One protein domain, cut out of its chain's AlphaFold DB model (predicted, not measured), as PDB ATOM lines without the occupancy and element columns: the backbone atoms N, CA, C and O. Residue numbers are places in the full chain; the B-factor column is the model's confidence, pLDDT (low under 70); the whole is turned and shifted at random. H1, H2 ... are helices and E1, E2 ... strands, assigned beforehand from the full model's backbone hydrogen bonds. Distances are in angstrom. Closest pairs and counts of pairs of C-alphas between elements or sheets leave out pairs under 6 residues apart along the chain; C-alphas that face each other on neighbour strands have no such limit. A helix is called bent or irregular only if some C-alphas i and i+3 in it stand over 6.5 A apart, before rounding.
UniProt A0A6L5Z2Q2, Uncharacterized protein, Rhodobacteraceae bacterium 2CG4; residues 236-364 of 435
ATOM      1  N   HIS A 236     -12.306 -21.556  -7.075       63.19
ATOM      2  CA  HIS A 236     -13.216 -22.021  -8.140       63.19
ATOM      3  C   HIS A 236     -12.812 -21.776  -9.614       63.19
ATOM      4  O   HIS A 236     -13.421 -22.377 -10.500       63.19
ATOM      5  N   GLY A 237     -11.762 -21.001  -9.901       68.25
ATOM      6  CA  GLY A 237     -11.033 -20.980 -11.186       68.25
ATOM      7  C   GLY A 237     -11.852 -21.048 -12.498       68.25
ATOM      8  O   GLY A 237     -12.927 -20.468 -12.641       68.25
ATOM      9  N   LEU A 238     -11.303 -21.745 -13.504       78.94
ATOM     10  CA  LEU A 238     -11.839 -21.822 -14.878       78.94
ATOM     11  C   LEU A 238     -13.139 -22.644 -14.997       78.94
ATOM     12  O   LEU A 238     -13.940 -22.420 -15.908       78.94
ATOM     13  N   GLU A 239     -13.336 -23.610 -14.100       84.75
ATOM     14  CA  GLU A 239     -14.491 -24.515 -14.108       84.75
ATOM     15  C   GLU A 239     -15.786 -23.730 -13.882       84.75
ATOM     16  O   GLU A 239     -16.692 -23.785 -14.711       84.75
ATOM     17  N   ARG A 240     -15.797 -22.851 -12.872       86.25
ATOM     18  CA  ARG A 240     -16.928 -21.957 -12.589       86.25
ATOM     19  C   ARG A 240     -17.283 -21.053 -13.769       86.25
ATOM     20  O   ARG A 240     -18.457 -20.877 -14.083       86.25
ATOM     21  N   VAL A 241     -16.276 -20.496 -14.447       87.62
ATOM     22  CA  VAL A 241     -16.483 -19.663 -15.647       87.62
ATOM     23  C   VAL A 241     -17.109 -20.483 -16.777       87.62
ATOM     24  O   VAL A 241     -17.994 -20.001 -17.485       87.62
ATOM     25  N   THR A 242     -16.660 -21.726 -16.947       87.62
ATOM     26  CA  THR A 242     -17.155 -22.629 -17.990       87.62
ATOM     27  C   THR A 242     -18.610 -23.019 -17.749       87.62
ATOM     28  O   THR A 242     -19.413 -22.944 -18.682       87.62
ATOM     29  N   ASP A 243     -18.958 -23.374 -16.515       88.94
ATOM     30  CA  ASP A 243     -20.317 -23.755 -16.125       88.94
ATOM     31  C   ASP A 243     -21.296 -22.593 -16.301       88.94
ATOM     32  O   ASP A 243     -22.306 -22.731 -16.994       88.94
ATOM     33  N   GLU A 244     -20.944 -21.408 -15.800       90.38
ATOM     34  CA  GLU A 244     -21.784 -20.215 -15.944       90.38
ATOM     35  C   GLU A 244     -22.010 -19.821 -17.402       90.38
ATOM     36  O   GLU A 244     -23.110 -19.421 -17.791       90.38
ATOM     37  N   LEU A 245     -20.983 -19.957 -18.245       88.25
ATOM     38  CA  LEU A 245     -21.143 -19.737 -19.672       88.25
ATOM     39  C   LEU A 245     -22.024 -20.819 -20.318       88.25
ATOM     40  O   LEU A 245     -22.809 -20.500 -21.213       88.25
ATOM     41  N   ASN A 246     -21.914 -22.088 -19.925       88.38
ATOM     42  CA  ASN A 246     -22.739 -23.179 -20.466       88.38
ATOM     43  C   ASN A 246     -24.220 -23.059 -20.091       88.38
ATOM     44  O   ASN A 246     -25.070 -23.458 -20.887       88.38
ATOM     45  N   ASP A 247     -24.518 -22.437 -18.955       90.00
ATOM     46  CA  ASP A 247     -25.882 -22.147 -18.510       90.00
ATOM     47  C   ASP A 247     -26.549 -20.995 -19.280       90.00
ATOM     48  O   ASP A 247     -27.758 -20.775 -19.165       90.00
ATOM     49  N   LEU A 248     -25.799 -20.243 -20.098       87.62
ATOM     50  CA  LEU A 248     -26.390 -19.211 -20.947       87.62
ATOM     51  C   LEU A 248     -27.268 -19.824 -22.055       87.62
ATOM     52  O   LEU A 248     -26.897 -20.811 -22.690       87.62
ATOM     53  N   PRO A 249     -28.390 -19.171 -22.407       81.88
ATOM     54  CA  PRO A 249     -29.348 -19.670 -23.402       81.88
ATOM     55  C   PRO A 249     -28.802 -19.745 -24.840       81.88
ATOM     56  O   PRO A 249     -29.492 -20.244 -25.731       81.88
ATOM     57  N   SER A 250     -27.597 -19.228 -25.099       78.56
ATOM     58  CA  SER A 250     -26.917 -19.351 -26.387       78.56
ATOM     59  C   SER A 250     -25.440 -19.675 -26.187       78.56
ATOM     60  O   SER A 250     -24.714 -18.957 -25.497       78.56
ATOM     61  N   ALA A 251     -24.979 -20.728 -26.864       69.38
ATOM     62  CA  ALA A 251     -23.564 -21.087 -26.931       69.38
ATOM     63  C   ALA A 251     -22.737 -20.084 -27.763       69.38
ATOM     64  O   ALA A 251     -21.509 -20.091 -27.698       69.38
ATOM     65  N   GLY A 252     -23.401 -19.207 -28.526       68.31
ATOM     66  CA  GLY A 252     -22.761 -18.298 -29.470       68.31
ATOM     67  C   GLY A 252     -22.318 -18.979 -30.767       68.31
ATOM     68  O   GLY A 252     -22.526 -20.171 -30.999       68.31
ATOM     69  N   GLN A 253     -21.718 -18.186 -31.648       67.56
ATOM     70  CA  GLN A 253     -21.067 -18.646 -32.869       67.56
ATOM     71  C   GLN A 253     -19.557 -18.742 -32.625       67.56
ATOM     72  O   GLN A 253     -18.977 -17.910 -31.928       67.56
ATOM     73  N   GLY A 254     -18.901 -19.736 -33.227       58.12
ATOM     74  CA  GLY A 254     -17.440 -19.763 -33.276       58.12
ATOM     75  C   GLY A 254     -16.891 -18.538 -34.017       58.12
ATOM     76  O   GLY A 254     -17.541 -17.994 -34.916       58.12
ATOM     77  N   MET A 255     -15.689 -18.095 -33.654       59.12
ATOM     78  CA  MET A 255     -14.980 -17.068 -34.421       59.12
ATOM     79  C   MET A 255     -14.615 -17.619 -35.805       59.12
ATOM     80  O   MET A 255     -14.218 -18.780 -35.936       59.12
ATOM     81  N   THR A 256     -14.741 -16.806 -36.858       61.38
ATOM     82  CA  THR A 256     -14.271 -17.222 -38.189       61.38
ATOM     83  C   THR A 256     -12.744 -17.277 -38.216       61.38
ATOM     84  O   THR A 256     -12.084 -16.592 -37.439       61.38
ATOM     85  N   ALA A 257     -12.157 -18.032 -39.147       56.72
ATOM     86  CA  ALA A 257     -10.701 -18.088 -39.297       56.72
ATOM     87  C   ALA A 257     -10.066 -16.697 -39.494       56.72
ATOM     88  O   ALA A 257      -9.005 -16.437 -38.939       56.72
ATOM     89  N   ALA A 258     -10.737 -15.784 -40.208       53.72
ATOM     90  CA  ALA A 258     -10.286 -14.401 -40.387       53.72
ATOM     91  C   ALA A 258     -10.319 -13.597 -39.073       53.72
ATOM     92  O   ALA A 258      -9.418 -12.816 -38.796       53.72
ATOM     93  N   GLN A 259     -11.320 -13.829 -38.220       54.62
ATOM     94  CA  GLN A 259     -11.404 -13.189 -36.904       54.62
ATOM     95  C   GLN A 259     -10.387 -13.750 -35.920       54.62
ATOM     96  O   GLN A 259      -9.730 -12.988 -35.222       54.62
ATOM     97  N   VAL A 260     -10.216 -15.073 -35.892       59.97
ATOM     98  CA  VAL A 260      -9.158 -15.711 -35.104       59.97
ATOM     99  C   VAL A 260      -7.795 -15.207 -35.579       59.97
ATOM    100  O   VAL A 260      -6.958 -14.869 -34.753       59.97
ATOM    101  N   ALA A 261      -7.584 -15.058 -36.890       53.47
ATOM    102  CA  ALA A 261      -6.366 -14.468 -37.445       53.47
ATOM    103  C   ALA A 261      -6.190 -12.976 -37.097       53.47
ATOM    104  O   ALA A 261      -5.055 -12.530 -36.980       53.47
ATOM    105  N   ALA A 262      -7.272 -12.222 -36.880       50.47
ATOM    106  CA  ALA A 262      -7.223 -10.832 -36.410       50.47
ATOM    107  C   ALA A 262      -7.010 -10.711 -34.884       50.47
ATOM    108  O   ALA A 262      -6.441  -9.728 -34.405       50.47
ATOM    109  N   MET A 263      -7.438 -11.711 -34.105       52.09
ATOM    110  CA  MET A 263      -7.284 -11.752 -32.643       52.09
ATOM    111  C   MET A 263      -5.974 -12.412 -32.188       52.09
ATOM    112  O   MET A 263      -5.398 -11.993 -31.186       52.09
ATOM    113  N   MET A 264      -5.461 -13.411 -32.915       45.69
ATOM    114  CA  MET A 264      -4.231 -14.142 -32.563       45.69
ATOM    115  C   MET A 264      -2.969 -13.266 -32.443       45.69
ATOM    116  O   MET A 264      -2.187 -13.508 -31.525       45.69
ATOM    117  N   PRO A 265      -2.742 -12.236 -33.282       46.47
ATOM    118  CA  PRO A 265      -1.597 -11.335 -33.131       46.47
ATOM    119  C   PRO A 265      -1.720 -10.377 -31.933       46.47
ATOM    120  O   PRO A 265      -0.781  -9.643 -31.640       46.47
ATOM    121  N   ASN A 266      -2.871 -10.348 -31.250       57.34
ATOM    122  CA  ASN A 266      -3.320  -9.211 -30.444       57.34
ATOM    123  C   ASN A 266      -3.264  -9.441 -28.925       57.34
ATOM    124  O   ASN A 266      -4.014  -8.818 -28.177       57.34
ATOM    125  N   ARG A 267      -2.347 -10.285 -28.434       63.19
ATOM    126  CA  ARG A 267      -2.158 -10.489 -26.981       63.19
ATOM    127  C   ARG A 267      -1.918  -9.185 -26.215       63.19
ATOM    128  O   ARG A 267      -2.423  -9.036 -25.112       63.19
ATOM    129  N   GLU A 268      -1.186  -8.241 -26.801       63.91
ATOM    130  CA  GLU A 268      -0.893  -6.946 -26.174       63.91
ATOM    131  C   GLU A 268      -2.147  -6.061 -26.076       63.91
ATOM    132  O   GLU A 268      -2.417  -5.488 -25.026       63.91
ATOM    133  N   LEU A 269      -2.962  -6.007 -27.134       68.25
ATOM    134  CA  LEU A 269      -4.206  -5.232 -27.166       68.25
ATOM    135  C   LEU A 269      -5.286  -5.840 -26.266       68.25
ATOM    136  O   LEU A 269      -5.958  -5.116 -25.537       68.25
ATOM    137  N   ILE A 270      -5.414  -7.168 -26.274       72.50
ATOM    138  CA  ILE A 270      -6.289  -7.905 -25.357       72.50
ATOM    139  C   ILE A 270      -5.810  -7.678 -23.913       72.50
ATOM    140  O   ILE A 270      -6.612  -7.326 -23.054       72.50
ATOM    141  N   GLY A 271      -4.503  -7.754 -23.654       74.38
ATOM    142  CA  GLY A 271      -3.912  -7.402 -22.360       74.38
ATOM    143  C   GLY A 271      -4.273  -5.993 -21.899       74.38
ATOM    144  O   GLY A 271      -4.734  -5.813 -20.775       74.38
ATOM    145  N   LEU A 272      -4.137  -5.000 -22.780       74.81
ATOM    146  CA  LEU A 272      -4.524  -3.615 -22.500       74.81
ATOM    147  C   LEU A 272      -6.025  -3.466 -22.222       74.81
ATOM    148  O   LEU A 272      -6.398  -2.686 -21.349       74.81
ATOM    149  N   ALA A 273      -6.877  -4.201 -22.940       79.56
ATOM    150  CA  ALA A 273      -8.326  -4.144 -22.769       79.56
ATOM    151  C   ALA A 273      -8.798  -4.781 -21.451       79.56
ATOM    152  O   ALA A 273      -9.762  -4.302 -20.861       79.56
ATOM    153  N   PHE A 274      -8.126  -5.838 -20.977       82.75
ATOM    154  CA  PHE A 274      -8.510  -6.559 -19.757       82.75
ATOM    155  C   PHE A 274      -7.791  -6.099 -18.490       82.75
ATOM    156  O   PHE A 274      -8.310  -6.331 -17.400       82.75
ATOM    157  N   ALA A 275      -6.659  -5.401 -18.606       77.44
ATOM    158  CA  ALA A 275      -5.930  -4.861 -17.457       77.44
ATOM    159  C   ALA A 275      -6.796  -4.030 -16.477       77.44
ATOM    160  O   ALA A 275      -6.599  -4.169 -15.271       77.44
ATOM    161  N   PRO A 276      -7.782  -3.221 -16.929       79.88
ATOM    162  CA  PRO A 276      -8.686  -2.505 -16.026       79.88
ATOM    163  C   PRO A 276      -9.679  -3.386 -15.278       79.88
ATOM    164  O   PRO A 276     -10.300  -2.932 -14.318       79.88
ATOM    165  N   LEU A 277      -9.896  -4.599 -15.779       86.31
ATOM    166  CA  LEU A 277     -11.039  -5.431 -15.441       86.31
ATOM    167  C   LEU A 277     -10.637  -6.557 -14.490       86.31
ATOM    168  O   LEU A 277     -11.362  -6.859 -13.541       86.31
ATOM    169  N   THR A 278      -9.483  -7.181 -14.736       84.12
ATOM    170  CA  THR A 278      -9.120  -8.439 -14.088       84.12
ATOM    171  C   THR A 278      -7.613  -8.698 -14.046       84.12
ATOM    172  O   THR A 278      -6.856  -8.266 -14.912       84.12
ATOM    173  N   THR A 279      -7.191  -9.451 -13.028       80.94
ATOM    174  CA  THR A 279      -5.859 -10.073 -12.918       80.94
ATOM    175  C   THR A 279      -5.818 -11.503 -13.476       80.94
ATOM    176  O   THR A 279      -4.800 -12.187 -13.346       80.94
ATOM    177  N   THR A 280      -6.911 -11.980 -14.081       81.44
ATOM    178  CA  THR A 280      -6.982 -13.288 -14.750       81.44
ATOM    179  C   THR A 280      -5.978 -13.344 -15.907       81.44
ATOM    180  O   THR A 280      -5.966 -12.429 -16.738       81.44
ATOM    181  N   PRO A 281      -5.136 -14.393 -15.992       77.06
ATOM    182  CA  PRO A 281      -4.291 -14.625 -17.159       77.06
ATOM    183  C   PRO A 281      -5.122 -14.660 -18.445       77.06
ATOM    184  O   PRO A 281      -6.205 -15.234 -18.473       77.06
ATOM    185  N   LEU A 282      -4.631 -14.063 -19.533       76.44
ATOM    186  CA  LEU A 282      -5.428 -13.905 -20.758       76.44
ATOM    187  C   LEU A 282      -5.907 -15.238 -21.349       76.44
ATOM    188  O   LEU A 282      -6.977 -15.294 -21.945       76.44
ATOM    189  N   GLU A 283      -5.126 -16.302 -21.184       77.88
ATOM    190  CA  GLU A 283      -5.466 -17.675 -21.566       77.88
ATOM    191  C   GLU A 283      -6.640 -18.281 -20.782       77.88
ATOM    192  O   GLU A 283      -7.277 -19.211 -21.276       77.88
ATOM    193  N   GLU A 284      -6.941 -17.759 -19.593       79.75
ATOM    194  CA  GLU A 284      -8.069 -18.187 -18.759       79.75
ATOM    195  C   GLU A 284      -9.340 -17.367 -19.041       79.75
ATOM    196  O   GLU A 284     -10.437 -17.775 -18.658       79.75
ATOM    197  N   ILE A 285      -9.228 -16.240 -19.758       83.94
ATOM    198  CA  ILE A 285     -10.387 -15.439 -20.164       83.94
ATOM    199  C   ILE A 285     -11.139 -16.172 -21.276       83.94
ATOM    200  O   ILE A 285     -10.649 -16.352 -22.393       83.94
ATOM    201  N   GLN A 286     -12.378 -16.556 -20.983       86.31
ATOM    202  CA  GLN A 286     -13.256 -17.203 -21.948       86.31
ATOM    203  C   GLN A 286     -13.926 -16.157 -22.838       86.31
ATOM    204  O   GLN A 286     -14.245 -15.054 -22.393       86.31
ATOM    205  N   SER A 287     -14.169 -16.493 -24.106       84.62
ATOM    206  CA  SER A 287     -14.860 -15.595 -25.035       84.62
ATOM    207  C   SER A 287     -15.819 -16.336 -25.962       84.62
ATOM    208  O   SER A 287     -15.559 -17.459 -26.391       84.62
ATOM    209  N   ARG A 288     -16.948 -15.697 -26.286       80.69
ATOM    210  CA  ARG A 288     -17.967 -16.205 -27.212       80.69
ATOM    211  C   ARG A 288     -18.436 -15.090 -28.128       80.69
ATOM    212  O   ARG A 288     -18.889 -14.045 -27.664       80.69
ATOM    213  N   ARG A 289     -18.389 -15.312 -29.443       79.00
ATOM    214  CA  ARG A 289     -19.015 -14.387 -30.391       79.00
ATOM    215  C   ARG A 289     -20.519 -14.622 -30.389       79.00
ATOM    216  O   ARG A 289     -20.974 -15.759 -30.462       79.00
ATOM    217  N   LEU A 290     -21.296 -13.551 -30.362       79.19
ATOM    218  CA  LEU A 290     -22.749 -13.621 -30.389       79.19
ATOM    219  C   LEU A 290     -23.267 -13.060 -31.713       79.19
ATOM    220  O   LEU A 290     -22.897 -11.962 -32.137       79.19
ATOM    221  N   GLY A 291     -24.141 -13.815 -32.381       73.44
ATOM    222  CA  GLY A 291     -24.927 -13.268 -33.481       73.44
ATOM    223  C   GLY A 291     -25.920 -12.212 -32.969       73.44
ATOM    224  O   GLY A 291     -26.207 -12.162 -31.773       73.44
ATOM    225  N   PRO A 292     -26.532 -11.396 -33.846       73.50
ATOM    226  CA  PRO A 292     -27.450 -10.333 -33.418       73.50
ATOM    227  C   PRO A 292     -28.638 -10.825 -32.574       73.50
ATOM    228  O   PRO A 292     -29.111 -10.120 -31.687       73.50
ATOM    229  N   ARG A 293     -29.142 -12.039 -32.836       79.56
ATOM    230  CA  ARG A 293     -30.215 -12.649 -32.030       79.56
ATOM    231  C   ARG A 293     -29.688 -13.186 -30.703       79.56
ATOM    232  O   ARG A 293     -30.321 -12.951 -29.682       79.56
ATOM    233  N   ASP A 294     -28.528 -13.837 -30.720       84.31
ATOM    234  CA  ASP A 294     -27.896 -14.397 -29.523       84.31
ATOM    235  C   ASP A 294     -27.531 -13.302 -28.521       84.31
ATOM    236  O   ASP A 294     -27.829 -13.436 -27.340       84.31
ATOM    237  N   ALA A 295     -26.972 -12.186 -28.999       83.50
ATOM    238  CA  ALA A 295     -26.615 -11.043 -28.163       83.50
ATOM    239  C   ALA A 295     -27.837 -10.489 -27.418       83.50
ATOM    240  O   ALA A 295     -27.780 -10.273 -26.213       83.50
ATOM    241  N   ASN A 296     -28.970 -10.329 -28.108       86.31
ATOM    242  CA  ASN A 296     -30.210  -9.873 -27.482       86.31
ATOM    243  C   ASN A 296     -30.751 -10.874 -26.452       86.31
ATOM    244  O   ASN A 296     -31.221 -10.460 -25.395       86.31
ATOM    245  N   THR A 297     -30.673 -12.176 -26.739       87.25
ATOM    246  CA  THR A 297     -31.087 -13.225 -25.796       87.25
ATOM    247  C   THR A 297     -30.215 -13.223 -24.541       87.25
ATOM    248  O   THR A 297     -30.748 -13.236 -23.435       87.25
ATOM    249  N   VAL A 298     -28.892 -13.142 -24.703       88.00
ATOM    250  CA  VAL A 298     -27.936 -13.081 -23.587       88.00
ATOM    251  C   VAL A 298     -28.143 -11.812 -22.758       88.00
ATOM    252  O   VAL A 298     -28.213 -11.897 -21.538       88.00
ATOM    253  N   ILE A 299     -28.322 -10.646 -23.392       90.56
ATOM    254  CA  ILE A 299     -28.633  -9.397 -22.676       90.56
ATOM    255  C   ILE A 299     -29.935  -9.536 -21.885       90.56
ATOM    256  O   ILE A 299     -30.005  -9.080 -20.748       90.56
ATOM    257  N   ALA A 300     -30.979 -10.130 -22.471       89.19
ATOM    258  CA  ALA A 300     -32.265 -10.289 -21.799       89.19
ATOM    259  C   ALA A 300     -32.165 -11.188 -20.554       89.19
ATOM    260  O   ALA A 300     -32.791 -10.870 -19.541       89.19
ATOM    261  N   ASP A 301     -31.370 -12.258 -20.631       91.81
ATOM    262  CA  ASP A 301     -31.101 -13.181 -19.524       91.81
ATOM    263  C   ASP A 301     -30.272 -12.516 -18.414       91.81
ATOM    264  O   ASP A 301     -30.684 -12.458 -17.252       91.81
ATOM    265  N   LEU A 302     -29.152 -11.894 -18.789       92.00
ATOM    266  CA  LEU A 302     -28.218 -11.273 -17.852       92.00
ATOM    267  C   LEU A 302     -28.691  -9.923 -17.304       92.00
ATOM    268  O   LEU A 302     -28.089  -9.402 -16.373       92.00
ATOM    269  N   ARG A 303     -29.785  -9.345 -17.814       91.50
ATOM    270  CA  ARG A 303     -30.245  -7.993 -17.444       91.50
ATOM    271  C   ARG A 303     -30.406  -7.769 -15.939       91.50
ATOM    272  O   ARG A 303     -30.202  -6.659 -15.462       91.50
ATOM    273  N   ARG A 304     -30.822  -8.794 -15.189       92.06
ATOM    274  CA  ARG A 304     -30.996  -8.707 -13.722       92.06
ATOM    275  C   ARG A 304     -29.674  -8.739 -12.953       92.06
ATOM    276  O   ARG A 304     -29.666  -8.443 -11.766       92.06
ATOM    277  N   HIS A 305     -28.607  -9.111 -13.643       94.56
ATOM    278  CA  HIS A 305     -27.244  -9.258 -13.161       94.56
ATOM    279  C   HIS A 305     -26.325  -8.170 -13.737       94.56
ATOM    280  O   HIS A 305     -25.109  -8.304 -13.657       94.56
ATOM    281  N   GLU A 306     -26.887  -7.129 -14.368       94.06
ATOM    282  CA  GLU A 306     -26.112  -5.999 -14.888       94.06
ATOM    283  C   GLU A 306     -25.400  -5.300 -13.737       94.06
ATOM    284  O   GLU A 306     -26.025  -4.953 -12.733       94.06
ATOM    285  N   GLU A 307     -24.092  -5.111 -13.894       91.75
ATOM    286  CA  GLU A 307     -23.275  -4.532 -12.846       91.75
ATOM    287  C   GLU A 307     -23.202  -3.012 -12.998       91.75
ATOM    288  O   GLU A 307     -22.616  -2.489 -13.949       91.75
ATOM    289  N   THR A 308     -23.827  -2.302 -12.059       90.62
ATOM    290  CA  THR A 308     -24.089  -0.861 -12.165       90.62
ATOM    291  C   THR A 308     -23.123   0.018 -11.380       90.62
ATOM    292  O   THR A 308     -23.068   1.214 -11.658       90.62
ATOM    293  N   GLU A 309     -22.380  -0.526 -10.414       87.81
ATOM    294  CA  GLU A 309     -21.493   0.268  -9.549       87.81
ATOM    295  C   GLU A 309     -20.073   0.357 -10.124       87.81
ATOM    296  O   GLU A 309     -19.549   1.444 -10.362       87.81
ATOM    297  N   TRP A 310     -19.462  -0.788 -10.407       87.56
ATOM    298  CA  TRP A 310     -18.117  -0.923 -10.960       87.56
ATOM    299  C   TRP A 310     -18.112  -0.932 -12.495       87.56
ATOM    300  O   TRP A 310     -17.236  -0.335 -13.124       87.56
ATOM    301  N   GLY A 311     -19.114  -1.573 -13.103       87.94
ATOM    302  CA  GLY A 311     -19.171  -1.844 -14.540       87.94
ATOM    303  C   GLY A 311     -18.991  -0.613 -15.440       87.94
ATOM    304  O   GLY A 311     -18.112  -0.636 -16.308       87.94
ATOM    305  N   PRO A 312     -19.753   0.483 -15.243       89.88
ATOM    306  CA  PRO A 312     -19.626   1.684 -16.068       89.88
ATOM    307  C   PRO A 312     -18.226   2.305 -16.017       89.88
ATOM    308  O   PRO A 312     -17.646   2.596 -17.063       89.88
ATOM    309  N   GLY A 313     -17.643   2.442 -14.821       88.12
ATOM    310  CA  GLY A 313     -16.305   3.013 -14.652       88.12
ATOM    311  C   GLY A 313     -15.208   2.133 -15.258       88.12
ATOM    312  O   GLY A 313     -14.264   2.642 -15.863       88.12
ATOM    313  N   ALA A 314     -15.346   0.811 -15.155       86.88
ATOM    314  CA  ALA A 314     -14.426  -0.150 -15.755       86.88
ATOM    315  C   ALA A 314     -14.442  -0.077 -17.298       86.88
ATOM    316  O   ALA A 314     -13.385  -0.035 -17.940       86.88
ATOM    317  N   ILE A 315     -15.633   0.035 -17.899       89.56
ATOM    318  CA  ILE A 315     -15.804   0.226 -19.348       89.56
ATOM    319  C   ILE A 315     -15.214   1.564 -19.802       89.56
ATOM    320  O   ILE A 315     -14.515   1.608 -20.815       89.56
ATOM    321  N   GLU A 316     -15.457   2.655 -19.072       88.25
ATOM    322  CA  GLU A 316     -14.905   3.970 -19.415       88.25
ATOM    323  C   GLU A 316     -13.375   3.993 -19.369       88.25
ATOM    324  O   GLU A 316     -12.750   4.511 -20.295       88.25
ATOM    325  N   LYS A 317     -12.759   3.376 -18.354       85.50
ATOM    326  CA  LYS A 317     -11.294   3.250 -18.259       85.50
ATOM    327  C   LYS A 317     -10.721   2.410 -19.399       85.50
ATOM    328  O   LYS A 317      -9.726   2.799 -20.009       85.50
ATOM    329  N   THR A 318     -11.382   1.302 -19.736       86.19
ATOM    330  CA  THR A 318     -11.010   0.459 -20.884       86.19
ATOM    331  C   THR A 318     -11.102   1.242 -22.193       86.19
ATOM    332  O   THR A 318     -10.181   1.213 -23.008       86.19
ATOM    333  N   ARG A 319     -12.177   2.018 -22.376       86.44
ATOM    334  CA  ARG A 319     -12.347   2.900 -23.534       86.44
ATOM    335  C   ARG A 319     -11.250   3.954 -23.604       86.44
ATOM    336  O   ARG A 319     -10.651   4.100 -24.659       86.44
ATOM    337  N   ALA A 320     -10.942   4.633 -22.502       84.38
ATOM    338  CA  ALA A 320      -9.877   5.632 -22.458       84.38
ATOM    339  C   ALA A 320      -8.516   5.043 -22.873       84.38
ATOM    340  O   ALA A 320      -7.823   5.629 -23.706       84.38
ATOM    341  N   LEU A 321      -8.168   3.851 -22.371       81.19
ATOM    342  CA  LEU A 321      -6.943   3.153 -22.767       81.19
ATOM    343  C   LEU A 321      -6.920   2.832 -24.259       81.19
ATOM    344  O   LEU A 321      -5.947   3.168 -24.935       81.19
ATOM    345  N   LEU A 322      -7.979   2.211 -24.781       81.12
ATOM    346  CA  LEU A 322      -8.026   1.824 -26.188       81.12
ATOM    347  C   LEU A 322      -8.039   3.051 -27.107       81.12
ATOM    348  O   LEU A 322      -7.243   3.087 -28.038       81.12
ATOM    349  N   THR A 323      -8.815   4.094 -26.805       81.69
ATOM    350  CA  THR A 323      -8.836   5.353 -27.573       81.69
ATOM    351  C   THR A 323      -7.489   6.082 -27.532       81.69
ATOM    352  O   THR A 323      -7.094   6.683 -28.527       81.69
ATOM    353  N   SER A 324      -6.727   5.999 -26.433       77.94
ATOM    354  CA  SER A 324      -5.381   6.599 -26.372       77.94
ATOM    355  C   SER A 324      -4.395   5.979 -27.373       77.94
ATOM    356  O   SER A 324      -3.446   6.637 -27.801       77.94
ATOM    357  N   ARG A 325      -4.609   4.711 -27.750       74.00
ATOM    358  CA  ARG A 325      -3.737   3.946 -28.656       74.00
ATOM    359  C   ARG A 325      -4.322   3.794 -30.060       74.00
ATOM    360  O   ARG A 325      -3.561   3.695 -31.017       74.00
ATOM    361  N   MET A 326      -5.647   3.782 -30.160       75.75
ATOM    362  CA  MET A 326      -6.446   3.648 -31.377       75.75
ATOM    363  C   MET A 326      -7.595   4.672 -31.355       75.75
ATOM    364  O   MET A 326      -8.736   4.313 -31.052       75.75
ATOM    365  N   PRO A 327      -7.315   5.960 -31.615       73.56
ATOM    366  CA  PRO A 327      -8.326   7.020 -31.615       73.56
ATOM    367  C   PRO A 327      -9.573   6.741 -32.464       73.56
ATOM    368  O   PRO A 327     -10.666   7.166 -32.086       73.56
ATOM    369  N   GLY A 328      -9.428   6.038 -33.589       71.88
ATOM    370  CA  GLY A 328     -10.538   5.668 -34.471       71.88
ATOM    371  C   GLY A 328     -11.362   4.463 -34.000       71.88
ATOM    372  O   GLY A 328     -12.476   4.255 -34.485       71.88
ATOM    373  N   TYR A 329     -10.860   3.682 -33.041       76.56
ATOM    374  CA  TYR A 329     -11.571   2.526 -32.502       76.56
ATOM    375  C   TYR A 329     -12.578   2.936 -31.421       76.56
ATOM    376  O   TYR A 329     -12.260   3.638 -30.458       76.56
ATOM    377  N   SER A 330     -13.806   2.437 -31.551       78.25
ATOM    378  CA  SER A 330     -14.891   2.666 -30.602       78.25
ATOM    379  C   SER A 330     -15.675   1.383 -30.346       78.25
ATOM    380  O   SER A 330     -15.828   0.538 -31.229       78.25
ATOM    381  N   PHE A 331     -16.169   1.244 -29.115       84.94
ATOM    382  CA  PHE A 331     -17.010   0.125 -28.707       84.94
ATOM    383  C   PHE A 331     -18.034   0.541 -27.645       84.94
ATOM    384  O   PHE A 331     -17.811   1.446 -26.824       84.94
ATOM    385  N   GLU A 332     -19.147  -0.179 -27.639       88.25
ATOM    386  CA  GLU A 332     -20.128  -0.202 -26.565       88.25
ATOM    387  C   GLU A 332     -19.888  -1.439 -25.699       88.25
ATOM    388  O   GLU A 332     -19.629  -2.529 -26.201       88.25
ATOM    389  N   GLY A 333     -19.938  -1.263 -24.382       89.50
ATOM    390  CA  GLY A 333     -19.695  -2.329 -23.419       89.50
ATOM    391  C   GLY A 333     -20.828  -2.410 -22.407       89.50
ATOM    392  O   GLY A 333     -21.410  -1.382 -22.055       89.50
ATOM    393  N   LYS A 334     -21.114  -3.614 -21.915       92.69
ATOM    394  CA  LYS A 334     -21.922  -3.853 -20.712       92.69
ATOM    395  C   LYS A 334     -21.265  -4.917 -19.847       92.69
ATOM    396  O   LYS A 334     -20.758  -5.904 -20.375       92.69
ATOM    397  N   MET A 335     -21.313  -4.712 -18.535       93.69
ATOM    398  CA  MET A 335     -20.798  -5.646 -17.539       93.69
ATOM    399  C   MET A 335     -21.947  -6.342 -16.819       93.69
ATOM    400  O   MET A 335     -22.963  -5.721 -16.509       93.69
ATOM    401  N   PHE A 336     -21.756  -7.619 -16.524       95.06
ATOM    402  CA  PHE A 336     -22.674  -8.443 -15.754       95.06
ATOM    403  C   PHE A 336     -21.889  -9.267 -14.735       95.06
ATOM    404  O   PHE A 336     -20.741  -9.625 -14.991       95.06
ATOM    405  N   SER A 337     -22.518  -9.599 -13.610       93.75
ATOM    406  CA  SER A 337     -21.937 -10.473 -12.587       93.75
ATOM    407  C   SER A 337     -22.958 -11.504 -12.120       93.75
ATOM    408  O   SER A 337     -23.985 -11.157 -11.528       93.75
ATOM    409  N   ARG A 338     -22.686 -12.785 -12.376       93.31
ATOM    410  CA  ARG A 338     -23.575 -13.902 -12.026       93.31
ATOM    411  C   ARG A 338     -22.752 -15.085 -11.532       93.31
ATOM    412  O   ARG A 338     -21.734 -15.401 -12.127       93.31
ATOM    413  N   GLY A 339     -23.165 -15.693 -10.419       87.44
ATOM    414  CA  GLY A 339     -22.547 -16.924  -9.913       87.44
ATOM    415  C   GLY A 339     -21.048 -16.839  -9.607       87.44
ATOM    416  O   GLY A 339     -20.359 -17.842  -9.697       87.44
ATOM    417  N   GLY A 340     -20.522 -15.655  -9.266       88.50
ATOM    418  CA  GLY A 340     -19.078 -15.459  -9.060       88.50
ATOM    419  C   GLY A 340     -18.266 -15.332 -10.356       88.50
ATOM    420  O   GLY A 340     -17.045 -15.463 -10.326       88.50
ATOM    421  N   VAL A 341     -18.935 -15.080 -11.484       91.69
ATOM    422  CA  VAL A 341     -18.326 -14.828 -12.792       91.69
ATOM    423  C   VAL A 341     -18.695 -13.432 -13.265       91.69
ATOM    424  O   VAL A 341     -19.869 -13.043 -13.276       91.69
ATOM    425  N   ASP A 342     -17.682 -12.690 -13.697       94.12
ATOM    426  CA  ASP A 342     -17.842 -11.408 -14.363       94.12
ATOM    427  C   ASP A 342     -17.862 -11.621 -15.867       94.12
ATOM    428  O   ASP A 342     -17.028 -12.336 -16.423       94.12
ATOM    429  N   MET A 343     -18.825 -10.991 -16.529       93.25
ATOM    430  CA  MET A 343     -19.026 -11.104 -17.963       93.25
ATOM    431  C   MET A 343     -19.079  -9.715 -18.591       93.25
ATOM    432  O   MET A 343     -19.883  -8.872 -18.196       93.25
ATOM    433  N   MET A 344     -18.254  -9.483 -19.607       92.38
ATOM    434  CA  MET A 344     -18.246  -8.263 -20.403       92.38
ATOM    435  C   MET A 344     -18.772  -8.544 -21.799       92.38
ATOM    436  O   MET A 344     -18.136  -9.250 -22.581       92.38
ATOM    437  N   LEU A 345     -19.896  -7.936 -22.150       89.69
ATOM    438  CA  LEU A 345     -20.359  -7.902 -23.528       89.69
ATOM    439  C   LEU A 345     -19.806  -6.654 -24.208       89.69
ATOM    440  O   LEU A 345     -20.179  -5.541 -23.841       89.69
ATOM    441  N   ILE A 346     -18.955  -6.847 -25.210       87.38
ATOM    442  CA  ILE A 346     -18.486  -5.790 -26.105       87.38
ATOM    443  C   ILE A 346     -19.260  -5.890 -27.411       87.38
ATOM    444  O   ILE A 346     -19.347  -6.964 -28.004       87.38
ATOM    445  N   ALA A 347     -19.797  -4.766 -27.866       83.19
ATOM    446  CA  ALA A 347     -20.285  -4.571 -29.216       83.19
ATOM    447  C   ALA A 347     -19.459  -3.470 -29.877       83.19
ATOM    448  O   ALA A 347     -19.448  -2.322 -29.433       83.19
ATOM    449  N   ASP A 348     -18.758  -3.818 -30.941       73.75
ATOM    450  CA  ASP A 348     -17.947  -2.893 -31.719       73.75
ATOM    451  C   ASP A 348     -18.327  -2.979 -33.204       73.75
ATOM    452  O   ASP A 348     -19.323  -3.594 -33.604       73.75
ATOM    453  N   GLN A 349     -17.504  -2.367 -34.051       65.50
ATOM    454  CA  GLN A 349     -17.679  -2.417 -35.501       65.50
ATOM    455  C   GLN A 349     -17.529  -3.838 -36.078       65.50
ATOM    456  O   GLN A 349     -17.888  -4.073 -37.236       65.50
ATOM    457  N   ALA A 350     -17.006  -4.776 -35.284       58.81
ATOM    458  CA  ALA A 350     -16.763  -6.161 -35.631       58.81
ATOM    459  C   ALA A 350     -17.881  -7.139 -35.197       58.81
ATOM    460  O   ALA A 350     -18.011  -8.256 -35.734       58.81
ATOM    461  N   GLY A 351     -18.738  -6.718 -34.275       68.88
ATOM    462  CA  GLY A 351     -19.894  -7.467 -33.794       68.88
ATOM    463  C   GLY A 351     -19.910  -7.584 -32.274       68.88
ATOM    464  O   GLY A 351     -19.217  -6.861 -31.573       68.88
ATOM    465  N   ALA A 352     -20.737  -8.496 -31.759       82.12
ATOM    466  CA  ALA A 352     -20.862  -8.714 -30.324       82.12
ATOM    467  C   ALA A 352     -19.972  -9.878 -29.860       82.12
ATOM    468  O   ALA A 352     -20.057 -10.984 -30.408       82.12
ATOM    469  N   VAL A 353     -19.153  -9.648 -28.837       84.50
ATOM    470  CA  VAL A 353     -18.330 -10.665 -28.174       84.50
ATOM    471  C   VAL A 353     -18.555 -10.579 -26.671       84.50
ATOM    472  O   VAL A 353     -18.417  -9.516 -26.072       84.50
ATOM    473  N   LEU A 354     -18.922 -11.707 -26.070       87.69
ATOM    474  CA  LEU A 354     -19.023 -11.874 -24.629       87.69
ATOM    475  C   LEU A 354     -17.712 -12.455 -24.112       87.69
ATOM    476  O   LEU A 354     -17.313 -13.531 -24.548       87.69
ATOM    477  N   TYR A 355     -17.074 -11.763 -23.185       90.00
ATOM    478  CA  TYR A 355     -15.904 -12.228 -22.452       90.00
ATOM    479  C   TYR A 355     -16.300 -12.564 -21.023       90.00
ATOM    480  O   TYR A 355     -17.153 -11.875 -20.470       90.00
ATOM    481  N   ALA A 356     -15.700 -13.587 -20.425       90.69
ATOM    482  CA  ALA A 356     -15.986 -13.970 -19.049       90.69
ATOM    483  C   ALA A 356     -14.730 -14.412 -18.297       90.69
ATOM    484  O   ALA A 356     -13.834 -15.035 -18.874       90.69
ATOM    485  N   TRP A 357     -14.688 -14.083 -17.010       91.31
ATOM    486  CA  TRP A 357     -13.618 -14.443 -16.087       91.31
ATOM    487  C   TRP A 357     -14.148 -14.523 -14.655       91.31
ATOM    488  O   TRP A 357     -15.266 -14.113 -14.343       91.31
ATOM    489  N   ASP A 358     -13.320 -15.056 -13.773       89.31
ATOM    490  CA  ASP A 358     -13.639 -15.249 -12.368       89.31
ATOM    491  C   ASP A 358     -13.707 -13.904 -11.604       89.31
ATOM    492  O   ASP A 358     -12.731 -13.147 -11.591       89.31
ATOM    493  N   SER A 359     -14.822 -13.607 -10.925       88.44
ATOM    494  CA  SER A 359     -15.008 -12.352 -10.176       88.44
ATOM    495  C   SER A 359     -14.009 -12.150  -9.021       88.44
ATOM    496  O   SER A 359     -13.775 -11.005  -8.630       88.44
ATOM    497  N   GLU A 360     -13.382 -13.201  -8.479       85.06
ATOM    498  CA  GLU A 360     -12.333 -13.093  -7.441       85.06
ATOM    499  C   GLU A 360     -11.094 -12.352  -7.951       85.06
ATOM    500  O   GLU A 360     -10.356 -11.734  -7.188       85.06
ATOM    501  N   THR A 361     -10.879 -12.369  -9.265       83.81
ATOM    502  CA  THR A 361      -9.738 -11.712  -9.910       83.81
ATOM    503  C   THR A 361     -10.016 -10.263 -10.312       83.81
ATOM    504  O   THR A 361      -9.142  -9.621 -10.910       83.81
ATOM    505  N   ARG A 362     -11.220  -9.748 -10.024       85.50
ATOM    506  CA  ARG A 362     -11.663  -8.402 -10.400       85.50
ATOM    507  C   ARG A 362     -10.744  -7.330  -9.819       85.50
ATOM    508  O   ARG A 362     -10.485  -7.288  -8.616       85.50
ATOM    509  N   VAL A 363     -10.346  -6.378 -10.660       81.94
ATOM    510  CA  VAL A 363      -9.630  -5.175 -10.215       81.94
ATOM    511  C   VAL A 363     -10.645  -4.116  -9.778       81.94
ATOM    512  O   VAL A 363     -11.368  -3.556 -10.601       81.94
ATOM    513  N   LYS A 364     -10.721  -3.838  -8.471       76.19
ATOM    514  CA  LYS A 364     -11.679  -2.866  -7.907       76.19
ATOM    515  C   LYS A 364     -11.275  -1.416  -8.190       76.19
ATOM    516  O   LYS A 364     -12.092  -0.645  -8.683       76.19
TER     517      LYS A 364
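This is residues 236 to 364 of the 435 residues of an uncharacterized protein of Rhodobacteraceae bacterium 2CG4 (UniProt A0A6L5Z2Q2). A twisted sheet of four strands runs through the middle, with helices on both of its faces: H1 and H4 cover one face, and H5 covers E2 on the other, which makes three layers, helices on both faces of a sheet. H3 packs on H5 beyond the sheet, while H2 lies at the rim, touching no helix and off the sheet. The printed part has 129 residues, with five named helices and four named strands in the order H1 H2 H3 E1 H4 H5 E2 E3 E4; the class is mixed, helices and strands. The sheet's order is E1 E4 E3 E2, antiparallel throughout. The whole is compact and rounded, with a radius of gyration of the C-alphas of 13.8 A and spans of 35 by 33 by 25 A.

H1 is residues 237 to 246, 15.1 A from first to last C-alpha, and its C-alpha 237 is at (-11.033, -20.980, -11.186). It is neither bent nor irregular, but only just: C-alphas 237 and 240 are 6.1 A apart. H2 is residues 257 to 263, and H3 is residues 267 to 274. E1 is residues 286 to 290. H4 is residues 292 to 305, 20.3 A long, with C-alpha 292 at (-27.450, -10.333, -33.418). H4 is irregular: C-alphas 301 and 304 are 7.3 A apart, against about 5 A in a regular helix. H5, the longest helix by residues, is residues 311 to 325 and 21.7 A long. E2 is residues 331 to 338, 22.8 A; E3 is residues 341 to 348, 22.4 A; E4 is residues 351 to 358, 23.6 A, ending with C-alpha 358 at (-13.639, -15.249, -12.368).

In the sheet, E2, E3 and E4 form a meander, each strand the antiparallel neighbour of the one before; E2 and E3 are a hairpin, and so are E3 and E4. Across E3 and E2, N 336 and O 343 are 2.8 A apart, within hydrogen-bond range. Across E4 and E3, N 353 and O 346 are within range at 2.8 A. E1, an edge strand, is antiparallel to E4 at 155 degrees, with N 288 and O 354 within range at 2.8 A. H1 is on the sheet at a height over the sheet of 7.5 A and lies over E4; the closest C-alphas of the two are those of Val 241 and Trp 357, 6.0 A. On the local plane H1 stands at 29.6 degrees to E4, only just along the strands. H4, on the same face as H1, has a height over the sheet of 8.9 A; its closest C-alpha to E2 is that of His 305, 5.3 A from that of Phe 336. H5, on the opposite face, lies over E2 at a height over the sheet of 9.8 A, with the C-alphas of Gly 311 and Met 335 closest, 5.1 A. H3 touches H5, through residues 318 to 322 of H5 alone; the closest C-alphas are those of Ala 273 and Thr 318, 5.7 A. Their lines make a tilt of 35.4 degrees, only just steep, and they run opposite ways. H2 and H3 meet only through their link. H1 and H4 are apart. Every O i to N i+4 pair is within hydrogen-bond range in H2, H3 and H5, against 5 of 6 in H1 and 7 of 10 in H4.

The two C-alphas farthest apart, those of His 236 and Gly 328, are 38.3 A apart. The printed part has no cut. The link from H3 to E1, 11 residues, is long. The mean pLDDT of the printed part is 80.3; residues 236 to 237, 251 to 269 and 349 to 351 are under 70.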